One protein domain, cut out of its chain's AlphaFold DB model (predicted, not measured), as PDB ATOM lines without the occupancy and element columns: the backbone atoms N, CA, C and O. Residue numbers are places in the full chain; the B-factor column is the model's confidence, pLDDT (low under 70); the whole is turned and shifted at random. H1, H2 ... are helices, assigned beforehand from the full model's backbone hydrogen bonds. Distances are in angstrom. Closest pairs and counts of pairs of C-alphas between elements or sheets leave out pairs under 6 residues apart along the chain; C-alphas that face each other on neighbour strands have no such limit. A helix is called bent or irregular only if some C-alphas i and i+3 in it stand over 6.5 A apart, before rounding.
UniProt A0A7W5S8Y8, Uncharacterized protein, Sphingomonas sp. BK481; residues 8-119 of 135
ATOM      1  N   ALA A   8      23.463   0.309 -56.822       83.06
ATOM      2  CA  ALA A   8      24.052   1.605 -57.152       83.06
ATOM      3  C   ALA A   8      23.644   2.702 -56.158       83.06
ATOM      4  O   ALA A   8      24.497   3.378 -55.579       83.06
ATOM      5  N   ASP A   9      22.337   2.831 -55.928       83.75
ATOM      6  CA  ASP A   9      21.777   3.826 -55.016       83.75
ATOM      7  C   ASP A   9      22.133   3.499 -53.561       83.75
ATOM      8  O   ASP A   9      22.478   4.397 -52.794       83.75
ATOM      9  N   ALA A  10      22.164   2.210 -53.205       86.31
ATOM     10  CA  ALA A  10      22.577   1.742 -51.883       86.31
ATOM     11  C   ALA A  10      24.047   2.067 -51.582       86.31
ATOM     12  O   ALA A  10      24.369   2.573 -50.509       86.31
ATOM     13  N   ALA A  11      24.941   1.824 -52.546       90.25
ATOM     14  CA  ALA A  11      26.355   2.153 -52.429       90.25
ATOM     15  C   ALA A  11      26.563   3.665 -52.334       90.25
ATOM     16  O   ALA A  11      27.334   4.125 -51.496       90.25
ATOM     17  N   LYS A  12      25.847   4.448 -53.148       90.25
ATOM     18  CA  LYS A  12      25.890   5.909 -53.070       90.25
ATOM     19  C   LYS A  12      25.448   6.404 -51.690       90.25
ATOM     20  O   LYS A  12      26.183   7.174 -51.077       90.25
ATOM     21  N   ALA A  13      24.301   5.940 -51.195       89.88
ATOM     22  CA  ALA A  13      23.791   6.318 -49.881       89.88
ATOM     23  C   ALA A  13      24.787   5.951 -48.769       89.88
ATOM     24  O   ALA A  13      25.122   6.796 -47.942       89.88
ATOM     25  N   ASN A  14      25.331   4.729 -48.789       92.19
ATOM     26  CA  ASN A  14      26.328   4.285 -47.816       92.19
ATOM     27  C   ASN A  14      27.588   5.170 -47.820       92.19
ATOM     28  O   ASN A  14      28.062   5.565 -46.752       92.19
ATOM     29  N   LEU A  15      28.112   5.507 -49.003       94.31
ATOM     30  CA  LEU A  15      29.301   6.348 -49.147       94.31
ATOM     31  C   LEU A  15      29.057   7.777 -48.651       94.31
ATOM     32  O   LEU A  15      29.843   8.288 -47.853       94.31
ATOM     33  N   GLU A  16      27.966   8.408 -49.086       94.75
ATOM     34  CA  GLU A  16      27.627   9.780 -48.696       94.75
ATOM     35  C   GLU A  16      27.393   9.877 -47.183       94.75
ATOM     36  O   GLU A  16      27.997  10.720 -46.521       94.75
ATOM     37  N   TRP A  17      26.611   8.969 -46.591       94.88
ATOM     38  CA  TRP A  17      26.360   8.993 -45.149       94.88
ATOM     39  C   TRP A  17      27.578   8.630 -44.304       94.88
ATOM     40  O   TRP A  17      27.746   9.172 -43.208       94.88
ATOM     41  N   SER A  18      28.456   7.756 -44.800       93.38
ATOM     42  CA  SER A  18      29.731   7.477 -44.134       93.38
ATOM     43  C   SER A  18      30.625   8.720 -44.133       93.38
ATOM     44  O   SER A  18      31.175   9.067 -43.087       93.38
ATOM     45  N   ALA A  19      30.702   9.443 -45.254       94.88
ATOM     46  CA  ALA A  19      31.459  10.689 -45.349       94.88
ATOM     47  C   ALA A  19      30.886  11.790 -44.440       94.88
ATOM     48  O   ALA A  19      31.645  12.411 -43.697       94.88
ATOM     49  N   VAL A  20      29.559  11.981 -44.422       95.75
ATOM     50  CA  VAL A  20      28.883  12.924 -43.509       95.75
ATOM     51  C   VAL A  20      29.195  12.577 -42.053       95.75
ATOM     52  O   VAL A  20      29.544  13.460 -41.274       95.75
ATOM     53  N   THR A  21      29.130  11.294 -41.686       93.50
ATOM     54  CA  THR A  21      29.441  10.833 -40.323       93.50
ATOM     55  C   THR A  21      30.880  11.184 -39.936       93.50
ATOM     56  O   THR A  21      31.114  11.768 -38.880       93.50
ATOM     57  N   VAL A  22      31.855  10.877 -40.800       92.69
ATOM     58  CA  VAL A  22      33.274  11.186 -40.549       92.69
ATOM     59  C   VAL A  22      33.507  12.693 -40.465       92.69
ATOM     60  O   VAL A  22      34.239  13.148 -39.586       92.69
ATOM     61  N   TRP A  23      32.877  13.468 -41.346       94.25
ATOM     62  CA  TRP A  23      32.953  14.924 -41.321       94.25
ATOM     63  C   TRP A  23      32.426  15.488 -40.000       94.25
ATOM     64  O   TRP A  23      33.128  16.267 -39.355       94.25
ATOM     65  N   LEU A  24      31.255  15.036 -39.542       91.88
ATOM     66  CA  LEU A  24      30.682  15.439 -38.256       91.88
ATOM     67  C   LEU A  24      31.606  15.121 -37.076       91.88
ATOM     68  O   LEU A  24      31.764  15.953 -36.189       91.88
ATOM     69  N   MET A  25      32.264  13.958 -37.087       89.06
ATOM     70  CA  MET A  25      33.200  13.570 -36.027       89.06
ATOM     71  C   MET A  25      34.474  14.422 -35.989       89.06
ATOM     72  O   MET A  25      35.062  14.566 -34.918       89.06
ATOM     73  N   LYS A  26      34.935  14.938 -37.135       88.06
ATOM     74  CA  LYS A  26      36.237  15.618 -37.247       88.06
ATOM     75  C   LYS A  26      36.150  17.137 -37.252       88.06
ATOM     76  O   LYS A  26      36.973  17.791 -36.623       88.06
ATOM     77  N   GLU A  27      35.195  17.688 -37.989       83.75
ATOM     78  CA  GLU A  27      35.181  19.110 -38.363       83.75
ATOM     79  C   GLU A  27      33.781  19.733 -38.310       83.75
ATOM     80  O   GLU A  27      33.653  20.952 -38.206       83.75
ATOM     81  N   GLY A  28      32.720  18.922 -38.351       73.62
ATOM     82  CA  GLY A  28      31.351  19.418 -38.484       73.62
ATOM     83  C   GLY A  28      30.867  20.268 -37.308       73.62
ATOM     84  O   GLY A  28      29.980  21.094 -37.494       73.62
ATOM     85  N   TYR A  29      31.468  20.144 -36.121       76.81
ATOM     86  CA  TYR A  29      31.032  20.862 -34.917       76.81
ATOM     87  C   TYR A  29      31.023  22.391 -35.065       76.81
ATOM     88  O   TYR A  29      30.092  23.034 -34.585       76.81
ATOM     89  N   GLY A  30      32.015  22.976 -35.746       76.94
ATOM     90  CA  GLY A  30      32.068  24.430 -35.953       76.94
ATOM     91  C   GLY A  30      30.968  24.931 -36.893       76.94
ATOM     92  O   GLY A  30      30.348  25.960 -36.640       76.94
ATOM     93  N   VAL A  31      30.683  24.165 -37.948       79.88
ATOM     94  CA  VAL A  31      29.639  24.484 -38.934       79.88
ATOM     95  C   VAL A  31      28.244  24.290 -38.339       79.88
ATOM     96  O   VAL A  31      27.358  25.110 -38.565       79.88
ATOM     97  N   LEU A  32      28.060  23.247 -37.528       80.81
ATOM     98  CA  LEU A  32      26.809  22.986 -36.821       80.81
ATOM     99  C   LEU A  32      26.471  24.097 -35.822       80.81
ATOM    100  O   LEU A  32      25.341  24.582 -35.815       80.81
ATOM    101  N   ALA A  33      27.452  24.549 -35.037       78.19
ATOM    102  CA  ALA A  33      27.258  25.627 -34.068       78.19
ATOM    103  C   ALA A  33      26.792  26.938 -34.722       78.19
ATOM    104  O   ALA A  33      25.953  27.632 -34.163       78.19
ATOM    105  N   ALA A  34      27.276  27.252 -35.927       81.69
ATOM    106  CA  ALA A  34      26.852  28.433 -36.684       81.69
ATOM    107  C   ALA A  34      25.426  28.329 -37.265       81.69
ATOM    108  O   ALA A  34      24.934  29.284 -37.861       81.69
ATOM    109  N   SER A  35      24.780  27.170 -37.136       79.50
ATOM    110  CA  SER A  35      23.483  26.861 -37.747       79.50
ATOM    111  C   SER A  35      22.379  26.531 -36.745       79.50
ATOM    112  O   SER A  35      21.330  26.024 -37.143       79.50
ATOM    113  N   ASP A  36      22.649  26.750 -35.455       83.94
ATOM    114  CA  ASP A  36      21.770  26.425 -34.327       83.94
ATOM    115  C   ASP A  36      21.303  24.959 -34.279       83.94
ATOM    116  O   ASP A  36      20.360  24.625 -33.564       83.94
ATOM    117  N   LEU A  37      21.972  24.054 -35.006       88.31
ATOM    118  CA  LEU A  37      21.697  22.622 -34.975       88.31
ATOM    119  C   LEU A  37      22.576  21.966 -33.898       88.31
ATOM    120  O   LEU A  37      23.793  21.864 -34.088       88.31
ATOM    121  N   PRO A  38      22.008  21.480 -32.775       89.38
ATOM    122  CA  PRO A  38      22.812  20.891 -31.716       89.38
ATOM    123  C   PRO A  38      23.541  19.645 -32.211       89.38
ATOM    124  O   PRO A  38      22.942  18.744 -32.800       89.38
ATOM    125  N   SER A  39      24.834  19.542 -31.915       87.69
ATOM    126  CA  SER A  39      25.677  18.480 -32.467       87.69
ATOM    127  C   SER A  39      25.223  17.072 -32.091       87.69
ATOM    128  O   SER A  39      25.286  16.164 -32.914       87.69
ATOM    129  N   ALA A  40      24.707  16.888 -30.874       89.25
ATOM    130  CA  ALA A  40      24.129  15.614 -30.453       89.25
ATOM    131  C   ALA A  40      22.902  15.232 -31.299       89.25
ATOM    132  O   ALA A  40      22.770  14.078 -31.705       89.25
ATOM    133  N   VAL A  41      22.046  16.213 -31.614       91.62
ATOM    134  CA  VAL A  41      20.867  16.025 -32.469       91.62
ATOM    135  C   VAL A  41      21.301  15.706 -33.896       91.62
ATOM    136  O   VAL A  41      20.796  14.742 -34.465       91.62
ATOM    137  N   ALA A  42      22.275  16.435 -34.452       92.31
ATOM    138  CA  ALA A  42      22.818  16.167 -35.783       92.31
ATOM    139  C   ALA A  42      23.395  14.746 -35.892       92.31
ATOM    140  O   ALA A  42      23.005  13.990 -36.780       92.31
ATOM    141  N   CYS A  43      24.275  14.359 -34.965       92.06
ATOM    142  CA  CYS A  43      24.913  13.045 -34.967       92.06
ATOM    143  C   CYS A  43      23.888  11.910 -34.850       92.06
ATOM    144  O   CYS A  43      23.908  10.984 -35.660       92.06
ATOM    145  N   LEU A  44      22.963  11.991 -33.885       94.25
ATOM    146  CA  LEU A  44      21.929  10.970 -33.709       94.25
ATOM    147  C   LEU A  44      21.014  10.883 -34.937       94.25
ATOM    148  O   LEU A  44      20.747   9.792 -35.437       94.25
ATOM    149  N   SER A  45      20.582  12.030 -35.457       96.50
ATOM    150  CA  SER A  45      19.725  12.113 -36.640       96.50
ATOM    151  C   SER A  45      20.377  11.497 -37.874       96.50
ATOM    152  O   SER A  45      19.717  10.764 -38.613       96.50
ATOM    153  N   VAL A  46      21.674  11.751 -38.084       96.44
ATOM    154  CA  VAL A  46      22.452  11.156 -39.178       96.44
ATOM    155  C   VAL A  46      22.554   9.644 -39.022       96.44
ATOM    156  O   VAL A  46      22.316   8.938 -39.996       96.44
ATOM    157  N   ILE A  47      22.835   9.128 -37.820       94.44
ATOM    158  CA  ILE A  47      22.903   7.676 -37.571       94.44
ATOM    159  C   ILE A  47      21.557   7.007 -37.886       94.44
ATOM    160  O   ILE A  47      21.510   6.041 -38.648       94.44
ATOM    161  N   LEU A  48      20.462   7.549 -37.344       95.38
ATOM    162  CA  LEU A  48      19.111   7.010 -37.521       95.38
ATOM    163  C   LEU A  48      18.650   7.062 -38.985       95.38
ATOM    164  O   LEU A  48      18.080   6.098 -39.500       95.38
ATOM    165  N   THR A  49      18.903   8.183 -39.662       95.94
ATOM    166  CA  THR A  49      18.504   8.377 -41.064       95.94
ATOM    167  C   THR A  49      19.327   7.498 -41.995       95.94
ATOM    168  O   THR A  49      18.753   6.837 -42.858       95.94
ATOM    169  N   ARG A  50      20.645   7.417 -41.774       94.12
ATOM    170  CA  ARG A  50      21.538   6.521 -42.511       94.12
ATOM    171  C   ARG A  50      21.057   5.080 -42.439       94.12
ATOM    172  O   ARG A  50      20.943   4.444 -43.479       94.12
ATOM    173  N   GLU A  51      20.780   4.565 -41.239       92.00
ATOM    174  CA  GLU A  51      20.364   3.168 -41.085       92.00
ATOM    175  C   GLU A  51      19.063   2.886 -41.851       92.00
ATOM    176  O   GLU A  51      18.946   1.859 -42.521       92.00
ATOM    177  N   ALA A  52      18.104   3.814 -41.812       92.69
ATOM    178  CA  ALA A  52      16.861   3.674 -42.562       92.69
ATOM    179  C   ALA A  52      17.033   3.772 -44.077       92.69
ATOM    180  O   ALA A  52      16.378   3.026 -44.801       92.69
ATOM    181  N   GLU A  53      17.882   4.669 -44.570       92.06
ATOM    182  CA  GLU A  53      18.142   4.787 -46.006       92.06
ATOM    183  C   GLU A  53      18.945   3.601 -46.542       92.06
ATOM    184  O   GLU A  53      18.596   3.066 -47.589       92.06
ATOM    185  N   GLU A  54      19.954   3.128 -45.808       88.69
ATOM    186  CA  GLU A  54      20.679   1.899 -46.145       88.69
ATOM    187  C   GLU A  54      19.731   0.694 -46.175       88.69
ATOM    188  O   GLU A  54      19.774  -0.099 -47.115       88.69
ATOM    189  N   HIS A  55      18.830   0.579 -45.194       87.50
ATOM    190  CA  HIS A  55      17.810  -0.468 -45.172       87.50
ATOM    191  C   HIS A  55      16.848  -0.361 -46.366       87.50
ATOM    192  O   HIS A  55      16.611  -1.353 -47.050       87.50
ATOM    193  N   ALA A  56      16.310   0.830 -46.646       88.06
ATOM    194  CA  ALA A  56      15.376   1.051 -47.752       88.06
ATOM    195  C   ALA A  56      16.023   0.819 -49.128       88.06
ATOM    196  O   ALA A  56      15.373   0.306 -50.034       88.06
ATOM    197  N   ALA A  57      17.307   1.156 -49.270       84.25
ATOM    198  CA  ALA A  57      18.081   0.908 -50.480       84.25
ATOM    199  C   ALA A  57      18.566  -0.550 -50.604       84.25
ATOM    200  O   ALA A  57      19.166  -0.911 -51.613       84.25
ATOM    201  N   GLY A  58      18.328  -1.398 -49.597       84.31
ATOM    202  CA  GLY A  58      18.741  -2.800 -49.616       84.31
ATOM    203  C   GLY A  58      20.252  -2.994 -49.475       84.31
ATOM    204  O   GLY A  58      20.808  -3.924 -50.063       84.31
ATOM    205  N   TRP A  59      20.936  -2.128 -48.720       88.38
ATOM    206  CA  TRP A  59      22.362  -2.285 -48.446       88.38
ATOM    207  C   TRP A  59      22.627  -3.624 -47.729       88.38
ATOM    208  O   TRP A  59      22.057  -3.884 -46.664       88.38
ATOM    209  N   PRO A  60      23.479  -4.498 -48.288       86.81
ATOM    210  CA  PRO A  60      23.645  -5.850 -47.779       86.81
ATOM    211  C   PRO A  60      24.485  -5.856 -46.499       86.81
ATOM    212  O   PRO A  60      25.517  -5.187 -46.400       86.81
ATOM    213  N   ARG A  61      24.078  -6.659 -45.512       84.25
ATOM    214  CA  ARG A  61      24.835  -6.876 -44.270       84.25
ATOM    215  C   ARG A  61      25.623  -8.176 -44.379       84.25
ATOM    216  O   ARG A  61      25.055  -9.196 -44.733       84.25
ATOM    217  N   LEU A  62      26.921  -8.142 -44.068       82.12
ATOM    218  CA  LEU A  62      27.780  -9.338 -44.061       82.12
ATOM    219  C   LEU A  62      27.504 -10.280 -42.886       82.12
ATOM    220  O   LEU A  62      27.889 -11.444 -42.926       82.12
ATOM    221  N   SER A  63      26.883  -9.770 -41.828       76.94
ATOM    222  CA  SER A  63      26.680 -10.496 -40.582       76.94
ATOM    223  C   SER A  63      25.370 -10.088 -39.926       76.94
ATOM    224  O   SER A  63      25.042  -8.899 -39.886       76.94
ATOM    225  N   GLY A  64      24.698 -11.070 -39.330       70.81
ATOM    226  CA  GLY A  64      23.477 -10.875 -38.558       70.81
ATOM    227  C   GLY A  64      22.217 -10.707 -39.415       70.81
ATOM    228  O   GLY A  64      22.300 -10.499 -40.627       70.81
ATOM    229  N   PRO A  65      21.035 -10.822 -38.790       72.38
ATOM    230  CA  PRO A  65      19.770 -10.576 -39.467       72.38
ATOM    231  C   PRO A  65      19.655  -9.106 -39.892       72.38
ATOM    232  O   PRO A  65      20.242  -8.210 -39.278       72.38
ATOM    233  N   ALA A  66      18.854  -8.849 -40.927       71.94
ATOM    234  CA  ALA A  66      18.379  -7.499 -41.198       71.94
ATOM    235  C   ALA A  66      17.550  -7.036 -39.990       71.94
ATOM    236  O   ALA A  66      16.575  -7.687 -39.614       71.94
ATOM    237  N   VAL A  67      17.980  -5.952 -39.350       81.56
ATOM    238  CA  VAL A  67      17.292  -5.372 -38.195       81.56
ATOM    239  C   VAL A  67      16.487  -4.179 -38.681       81.56
ATOM    240  O   VAL A  67      16.997  -3.378 -39.466       81.56
ATOM    241  N   THR A  68      15.248  -4.064 -38.207       89.25
ATOM    242  CA  THR A  68      14.422  -2.878 -38.428       89.25
ATOM    243  C   THR A  68      15.153  -1.648 -37.879       89.25
ATOM    244  O   THR A  68      15.457  -1.629 -36.684       89.25
ATOM    245  N   PRO A  69      15.426  -0.626 -38.708       92.88
ATOM    246  CA  PRO A  69      16.104   0.590 -38.275       92.88
ATOM    247  C   PRO A  69      15.434   1.233 -37.062       92.88
ATOM    248  O   PRO A  69      14.207   1.369 -37.025       92.88
ATOM    249  N   ALA A  70      16.241   1.689 -36.100       93.94
ATOM    250  CA  ALA A  70      15.735   2.220 -34.832       93.94
ATOM    251  C   ALA A  70      14.800   3.427 -35.018       93.94
ATOM    252  O   ALA A  70      13.882   3.625 -34.223       93.94
ATOM    253  N   ILE A  71      14.981   4.198 -36.099       96.00
ATOM    254  CA  ILE A  71      14.141   5.361 -36.412       96.00
ATOM    255  C   ILE A  71      12.648   4.996 -36.476       96.00
ATOM    256  O   ILE A  71      11.806   5.789 -36.071       96.00
ATOM    257  N   TYR A  72      12.308   3.779 -36.913       95.62
ATOM    258  CA  TYR A  72      10.917   3.340 -37.048       95.62
ATOM    259  C   TYR A  72      10.238   3.014 -35.711       95.62
ATOM    260  O   TYR A  72       9.022   2.848 -35.682       95.62
ATOM    261  N   GLY A  73      10.994   2.948 -34.611       95.69
ATOM    262  CA  GLY A  73      10.452   2.811 -33.258       95.69
ATOM    263  C   GLY A  73       9.974   4.128 -32.634       95.69
ATOM    264  O   GLY A  73       9.353   4.100 -31.574       95.69
ATOM    265  N   TYR A  74      10.253   5.277 -33.261       96.19
ATOM    266  CA  TYR A  74       9.852   6.597 -32.762       96.19
ATOM    267  C   TYR A  74       8.536   7.083 -33.385       96.19
ATOM    268  O   TYR A  74       8.086   6.568 -34.413       96.19
ATOM    269  N   SER A  75       7.932   8.114 -32.785       97.69
ATOM    270  CA  SER A  75       6.728   8.756 -33.327       97.69
ATOM    271  C   SER A  75       6.980   9.345 -34.726       97.69
ATOM    272  O   SER A  75       8.115   9.727 -35.032       97.69
ATOM    273  N   PRO A  76       5.948   9.473 -35.582       97.38
ATOM    274  CA  PRO A  76       6.098  10.063 -36.914       97.38
ATOM    275  C   PRO A  76       6.741  11.456 -36.897       97.38
ATOM    276  O   PRO A  76       7.581  11.754 -37.745       97.38
ATOM    277  N   ASP A  77       6.410  12.278 -35.902       97.56
ATOM    278  CA  ASP A  77       6.986  13.616 -35.750       97.56
ATOM    279  C   ASP A  77       8.488  13.552 -35.461       97.56
ATOM    280  O   ASP A  77       9.272  14.223 -36.134       97.56
ATOM    281  N   SER A  78       8.917  12.677 -34.544       96.25
ATOM    282  CA  SER A  78      10.340  12.467 -34.254       96.25
ATOM    283  C   SER A  78      11.096  11.886 -35.452       96.25
ATOM    284  O   SER A  78      12.246  12.251 -35.693       96.25
ATOM    285  N   GLN A  79      10.461  11.020 -36.249       97.56
ATOM    286  CA  GLN A  79      11.048  10.531 -37.499       97.56
ATOM    287  C   GLN A  79      11.251  11.669 -38.506       97.56
ATOM    288  O   GLN A  79      12.316  11.771 -39.121       97.56
ATOM    289  N   CYS A  80      10.246  12.533 -38.671       97.19
ATOM    290  CA  CYS A  80      10.322  13.710 -39.534       97.19
ATOM    291  C   CYS A  80      11.417  14.681 -39.079       97.19
ATOM    292  O   CYS A  80      12.182  15.177 -39.909       97.19
ATOM    293  N   GLU A  81      11.520  14.935 -37.776       96.50
ATOM    294  CA  GLU A  81      12.535  15.814 -37.195       96.50
ATOM    295  C   GLU A  81      13.954  15.263 -37.382       96.50
ATOM    296  O   GLU A  81      14.842  15.994 -37.832       96.50
ATOM    297  N   ALA A  82      14.160  13.967 -37.133       97.12
ATOM    298  CA  ALA A  82      15.445  13.311 -37.361       97.12
ATOM    299  C   ALA A  82      15.858  13.391 -38.840       97.12
ATOM    300  O   ALA A  82      16.977  13.794 -39.158       97.12
ATOM    301  N   ARG A  83      14.943  13.100 -39.773       97.44
ATOM    302  CA  ARG A  83      15.232  13.199 -41.215       97.44
ATOM    303  C   ARG A  83      15.564  14.626 -41.640       97.44
ATOM    304  O   ARG A  83      16.493  14.828 -42.417       97.44
ATOM    305  N   ARG A  84      14.845  15.622 -41.113       97.00
ATOM    306  CA  ARG A  84      15.105  17.042 -41.399       97.00
ATOM    307  C   ARG A  84      16.482  17.470 -40.894       97.00
ATOM    308  O   ARG A  84      17.237  18.080 -41.644       97.00
ATOM    309  N   SER A  85      16.824  17.097 -39.665       96.62
ATOM    310  CA  SER A  85      18.119  17.406 -39.050       96.62
ATOM    311  C   SER A  85      19.278  16.734 -39.793       96.62
ATOM    312  O   SER A  85      20.302  17.362 -40.060       96.62
ATOM    313  N   ALA A  86      19.107  15.473 -40.206       97.06
ATOM    314  CA  ALA A  86      20.086  14.766 -41.027       97.06
ATOM    315  C   ALA A  86      20.247  15.405 -42.417       97.06
ATOM    316  O   ALA A  86      21.371  15.571 -42.890       97.06
ATOM    317  N   ALA A  87      19.145  15.813 -43.056       96.38
ATOM    318  CA  ALA A  87      19.172  16.513 -44.338       96.38
ATOM    319  C   ALA A  87      19.870  17.879 -44.237       96.38
ATOM    320  O   ALA A  87      20.634  18.250 -45.130       96.38
ATOM    321  N   GLN A  88      19.666  18.605 -43.136       95.94
ATOM    322  CA  GLN A  88      20.372  19.852 -42.852       95.94
ATOM    323  C   GLN A  88      21.882  19.613 -42.696       95.94
ATOM    324  O   GLN A  88      22.673  20.274 -43.372       95.94
ATOM    325  N   ALA A  89      22.291  18.622 -41.896       95.56
ATOM    326  CA  ALA A  89      23.702  18.258 -41.735       95.56
ATOM    327  C   ALA A  89      24.350  17.839 -43.067       95.56
ATOM    328  O   ALA A  89      25.452  18.282 -43.397       95.56
ATOM    329  N   ARG A  90      23.647  17.038 -43.876       96.00
ATOM    330  CA  ARG A  90      24.093  16.659 -45.222       96.00
ATOM    331  C   ARG A  90      24.247  17.876 -46.136       96.00
ATOM    332  O   ARG A  90      25.247  17.980 -46.833       96.00
ATOM    333  N   SER A  91      23.302  18.813 -46.110       95.62
ATOM    334  CA  SER A  91      23.372  20.033 -46.928       95.62
ATOM    335  C   SER A  91      24.592  20.886 -46.567       95.62
ATOM    336  O   SER A  91      25.273  21.404 -47.450       95.62
ATOM    337  N   MET A  92      24.927  20.981 -45.277       95.19
ATOM    338  CA  MET A  92      26.141  21.666 -44.821       95.19
ATOM    339  C   MET A  92      27.409  20.946 -45.274       95.19
ATOM    340  O   MET A  92      28.345  21.592 -45.740       95.19
ATOM    341  N   TRP A  93      27.439  19.617 -45.178       95.81
ATOM    342  CA  TRP A  93      28.540  18.806 -45.697       95.81
ATOM    343  C   TRP A  93      28.747  19.030 -47.205       95.81
ATOM    344  O   TRP A  93      29.877  19.226 -47.657       95.81
ATOM    345  N   GLU A  94      27.661  19.068 -47.984       96.19
ATOM    346  CA  GLU A  94      27.715  19.358 -49.419       96.19
ATOM    347  C   GLU A  94      28.243  20.773 -49.694       96.19
ATOM    348  O   GLU A  94      29.125  20.934 -50.539       96.19
ATOM    349  N   ALA A  95      27.786  21.776 -48.936       94.50
ATOM    350  CA  ALA A  95      28.257  23.159 -49.042       94.50
ATOM    351  C   ALA A  95      29.747  23.325 -48.684       94.50
ATOM    352  O   ALA A  95      30.412  24.213 -49.210       94.50
ATOM    353  N   ASN A  96      30.294  22.441 -47.844       93.12
ATOM    354  CA  ASN A  96      31.722  22.394 -47.510       93.12
ATOM    355  C   ASN A  96      32.566  21.637 -48.555       93.12
ATOM    356  O   ASN A  96      33.734  21.336 -48.315       93.12
ATOM    357  N   GLY A  97      31.996  21.308 -49.719       94.50
ATOM    358  CA  GLY A  97      32.716  20.647 -50.808       94.50
ATOM    359  C   GLY A  97      32.816  19.131 -50.657       94.50
ATOM    360  O   GLY A  97      33.705  18.520 -51.246       94.50
ATOM    361  N   ARG A  98      31.902  18.513 -49.895       94.25
ATOM    362  CA  ARG A  98      31.830  17.055 -49.688       94.25
ATOM    363  C   ARG A  98      33.134  16.460 -49.129       94.25
ATOM    364  O   ARG A  98      33.658  15.486 -49.682       94.25
ATOM    365  N   PRO A  99      33.684  17.025 -48.038       93.88
ATOM    366  CA  PRO A  99      34.922  16.531 -47.454       93.88
ATOM    367  C   PRO A  99      34.767  15.067 -47.025       93.88
ATOM    368  O   PRO A  99      33.667  14.592 -46.750       93.88
ATOM    369  N   TYR A 100      35.883  14.346 -46.952       93.62
ATOM    370  CA  TYR A 100      35.930  12.940 -46.524       93.62
ATOM    371  C   TYR A 100      35.257  11.914 -47.445       93.62
ATOM    372  O   TYR A 100      35.285  10.738 -47.105       93.62
ATOM    373  N   LEU A 101      34.752  12.300 -48.621       93.75
ATOM    374  CA  LEU A 101      34.380  11.354 -49.675       93.75
ATOM    375  C   LEU A 101      35.586  11.086 -50.583       93.75
ATOM    376  O   LEU A 101      35.968  11.928 -51.396       93.75
ATOM    377  N   ARG A 102      36.224   9.923 -50.427       91.75
ATOM    378  CA  ARG A 102      37.477   9.573 -51.109       91.75
ATOM    379  C   ARG A 102      37.311   8.334 -51.978       91.75
ATOM    380  O   ARG A 102      36.493   7.457 -51.721       91.75
ATOM    381  N   ALA A 103      38.190   8.192 -52.969       89.88
ATOM    382  CA  ALA A 103      38.246   6.987 -53.801       89.88
ATOM    383  C   ALA A 103      38.483   5.698 -52.983       89.88
ATOM    384  O   ALA A 103      38.035   4.621 -53.376       89.88
ATOM    385  N   SER A 104      39.156   5.800 -51.828       91.12
ATOM    386  CA  SER A 104      39.327   4.685 -50.891       91.12
ATOM    387  C   SER A 104      37.999   4.156 -50.354       91.12
ATOM    388  O   SER A 104      37.866   2.949 -50.173       91.12
ATOM    389  N   ASP A 105      37.012   5.025 -50.152       89.88
ATOM    390  CA  ASP A 105      35.709   4.638 -49.611       89.88
ATOM    391  C   ASP A 105      34.928   3.847 -50.662       89.88
ATOM    392  O   ASP A 105      34.382   2.786 -50.365       89.88
ATOM    393  N   CYS A 106      35.000   4.268 -51.930       90.00
ATOM    394  CA  CYS A 106      34.458   3.505 -53.057       90.00
ATOM    395  C   CYS A 106      35.069   2.098 -53.143       90.00
ATOM    396  O   CYS A 106      34.360   1.122 -53.392       90.00
ATOM    397  N   LYS A 107      36.384   1.973 -52.905       91.12
ATOM    398  CA  LYS A 107      37.067   0.671 -52.868       91.12
ATOM    399  C   LYS A 107      36.554  -0.200 -51.718       91.12
ATOM    400  O   LYS A 107      36.323  -1.386 -51.939       91.12
ATOM    401  N   LEU A 108      36.364   0.366 -50.527       91.06
ATOM    402  CA  LEU A 108      35.825  -0.361 -49.372       91.06
ATOM    403  C   LEU A 108      34.386  -0.830 -49.624       91.06
ATOM    404  O   LEU A 108      34.087  -2.003 -49.403       91.06
ATOM    405  N   ALA A 109      33.524   0.034 -50.165       91.00
ATOM    406  CA  ALA A 109      32.157  -0.328 -50.540       91.00
ATOM    407  C   ALA A 109      32.134  -1.457 -51.584       91.00
ATOM    408  O   ALA A 109      31.394  -2.430 -51.438       91.00
ATOM    409  N   PHE A 110      33.001  -1.392 -52.601       90.00
ATOM    410  CA  PHE A 110      33.152  -2.472 -53.575       90.00
ATOM    411  C   PHE A 110      33.607  -3.787 -52.924       90.00
ATOM    412  O   PHE A 110      33.038  -4.844 -53.194       90.00
ATOM    413  N   GLN A 111      34.619  -3.739 -52.052       91.56
ATOM    414  CA  GLN A 111      35.115  -4.922 -51.345       91.56
ATOM    415  C   GLN A 111      34.041  -5.553 -50.453       91.56
ATOM    416  O   GLN A 111      33.956  -6.783 -50.397       91.56
ATOM    417  N   HIS A 112      33.209  -4.729 -49.808       91.00
ATOM    418  CA  HIS A 112      32.054  -5.165 -49.021       91.00
ATOM    419  C   HIS A 112      31.026  -5.894 -49.890       91.00
ATOM    420  O   HIS A 112      30.697  -7.044 -49.608       91.00
ATOM    421  N   LEU A 113      30.598  -5.290 -51.004       89.06
ATOM    422  CA  LEU A 113      29.668  -5.923 -51.948       89.06
ATOM    423  C   LEU A 113      30.226  -7.241 -52.505       89.06
ATOM    424  O   LEU A 113      29.528  -8.254 -52.531       89.06
ATOM    425  N   ALA A 114      31.507  -7.267 -52.881       89.25
ATOM    426  CA  ALA A 114      32.172  -8.481 -53.346       89.25
ATOM    427  C   ALA A 114      32.214  -9.572 -52.264       89.25
ATOM    428  O   ALA A 114      32.075 -10.756 -52.571       89.25
ATOM    429  N   ALA A 115      32.395  -9.198 -50.995       89.94
ATOM    430  CA  ALA A 115      32.305 -10.133 -49.881       89.94
ATOM    431  C   ALA A 115      30.873 -10.658 -49.692       89.94
ATOM    432  O   ALA A 115      30.705 -11.855 -49.477       89.94
ATOM    433  N   CYS A 116      29.843  -9.820 -49.829       88.50
ATOM    434  CA  CYS A 116      28.448 -10.260 -49.743       88.50
ATOM    435  C   CYS A 116      28.085 -11.259 -50.853       88.50
ATOM    436  O   CYS A 116      27.374 -12.222 -50.581       88.50
ATOM    437  N   ILE A 117      28.617 -11.081 -52.068       86.81
ATOM    438  CA  ILE A 117      28.466 -12.055 -53.165       86.81
ATOM    439  C   ILE A 117      29.140 -13.384 -52.803       86.81
ATOM    440  O   ILE A 117      28.515 -14.435 -52.898       86.81
ATOM    441  N   ARG A 118      30.398 -13.354 -52.333       86.88
ATOM    442  CA  ARG A 118      31.129 -14.577 -51.941       86.88
ATOM    443  C   ARG A 118      30.440 -15.362 -50.821       86.88
ATOM    444  O   ARG A 118      30.600 -16.574 -50.761       86.88
ATOM    445  N   ASN A 119      29.691 -14.682 -49.955       86.44
ATOM    446  CA  ASN A 119      28.932 -15.295 -48.863       86.44
ATOM    447  C   ASN A 119      27.476 -15.637 -49.242       86.44
ATOM    448  O   ASN A 119      26.705 -16.020 -48.368       86.44
TER     449      ASN A 119
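This is residues 8 to 119 of the 135 residues of an uncharacterized protein of Sphingomonas sp. BK481 (UniProt A0A7W5S8Y8). H1 and H2 lie side by side as a hairpin, and H4 crosses both, while H5 packs on residues 11 to 15 of H1. The printed part has 112 residues, with five named helices, H1 to H5 in order along the chain, that hold 84 of them, and no named strand; the class is all helix, and the whole is flat, spanning 46 by 35 by 19 A, and compact, with a radius of gyration of the C-alphas of 14.5 A.

H1, residues 8 to 33, 33.5 A, begins at C-alpha 8 (24.052, 1.605, -57.152); it is irregular, C-alphas 26 and 29 being 7.7 A apart, with a kink of 82 degrees near residue 27. H2 is residues 39 to 56, 25.4 A; H3, 70 to 73, 5.5 A; H4, 76 to 95, 28.5 A; H5, 103 to 118, 22.8 A, ending at C-alpha 118 (31.129, -14.577, -51.941).

H1 and H2 touch, opposite ways at a shallow tilt of 2 degrees, closest at C-alphas Trp 17 and Arg 50, 6.0 A. H4 touches H2 with residues 82 to 89 alone, about perpendicular at 79 degrees, closest at C-alphas Ser 45 and Ala 82, 4.5 A. H3 touches H2, closest at C-alphas Leu 48 and Ile 71, 5.4 A. Every O i to N i+4 pair is within hydrogen-bond range in H2, H4 and H5, and 18 of 22 in H1; H3 is too short for one.

The printed part has no cut; the link H2 to H3 is long, and no printed residue is under 70 in pLDDT.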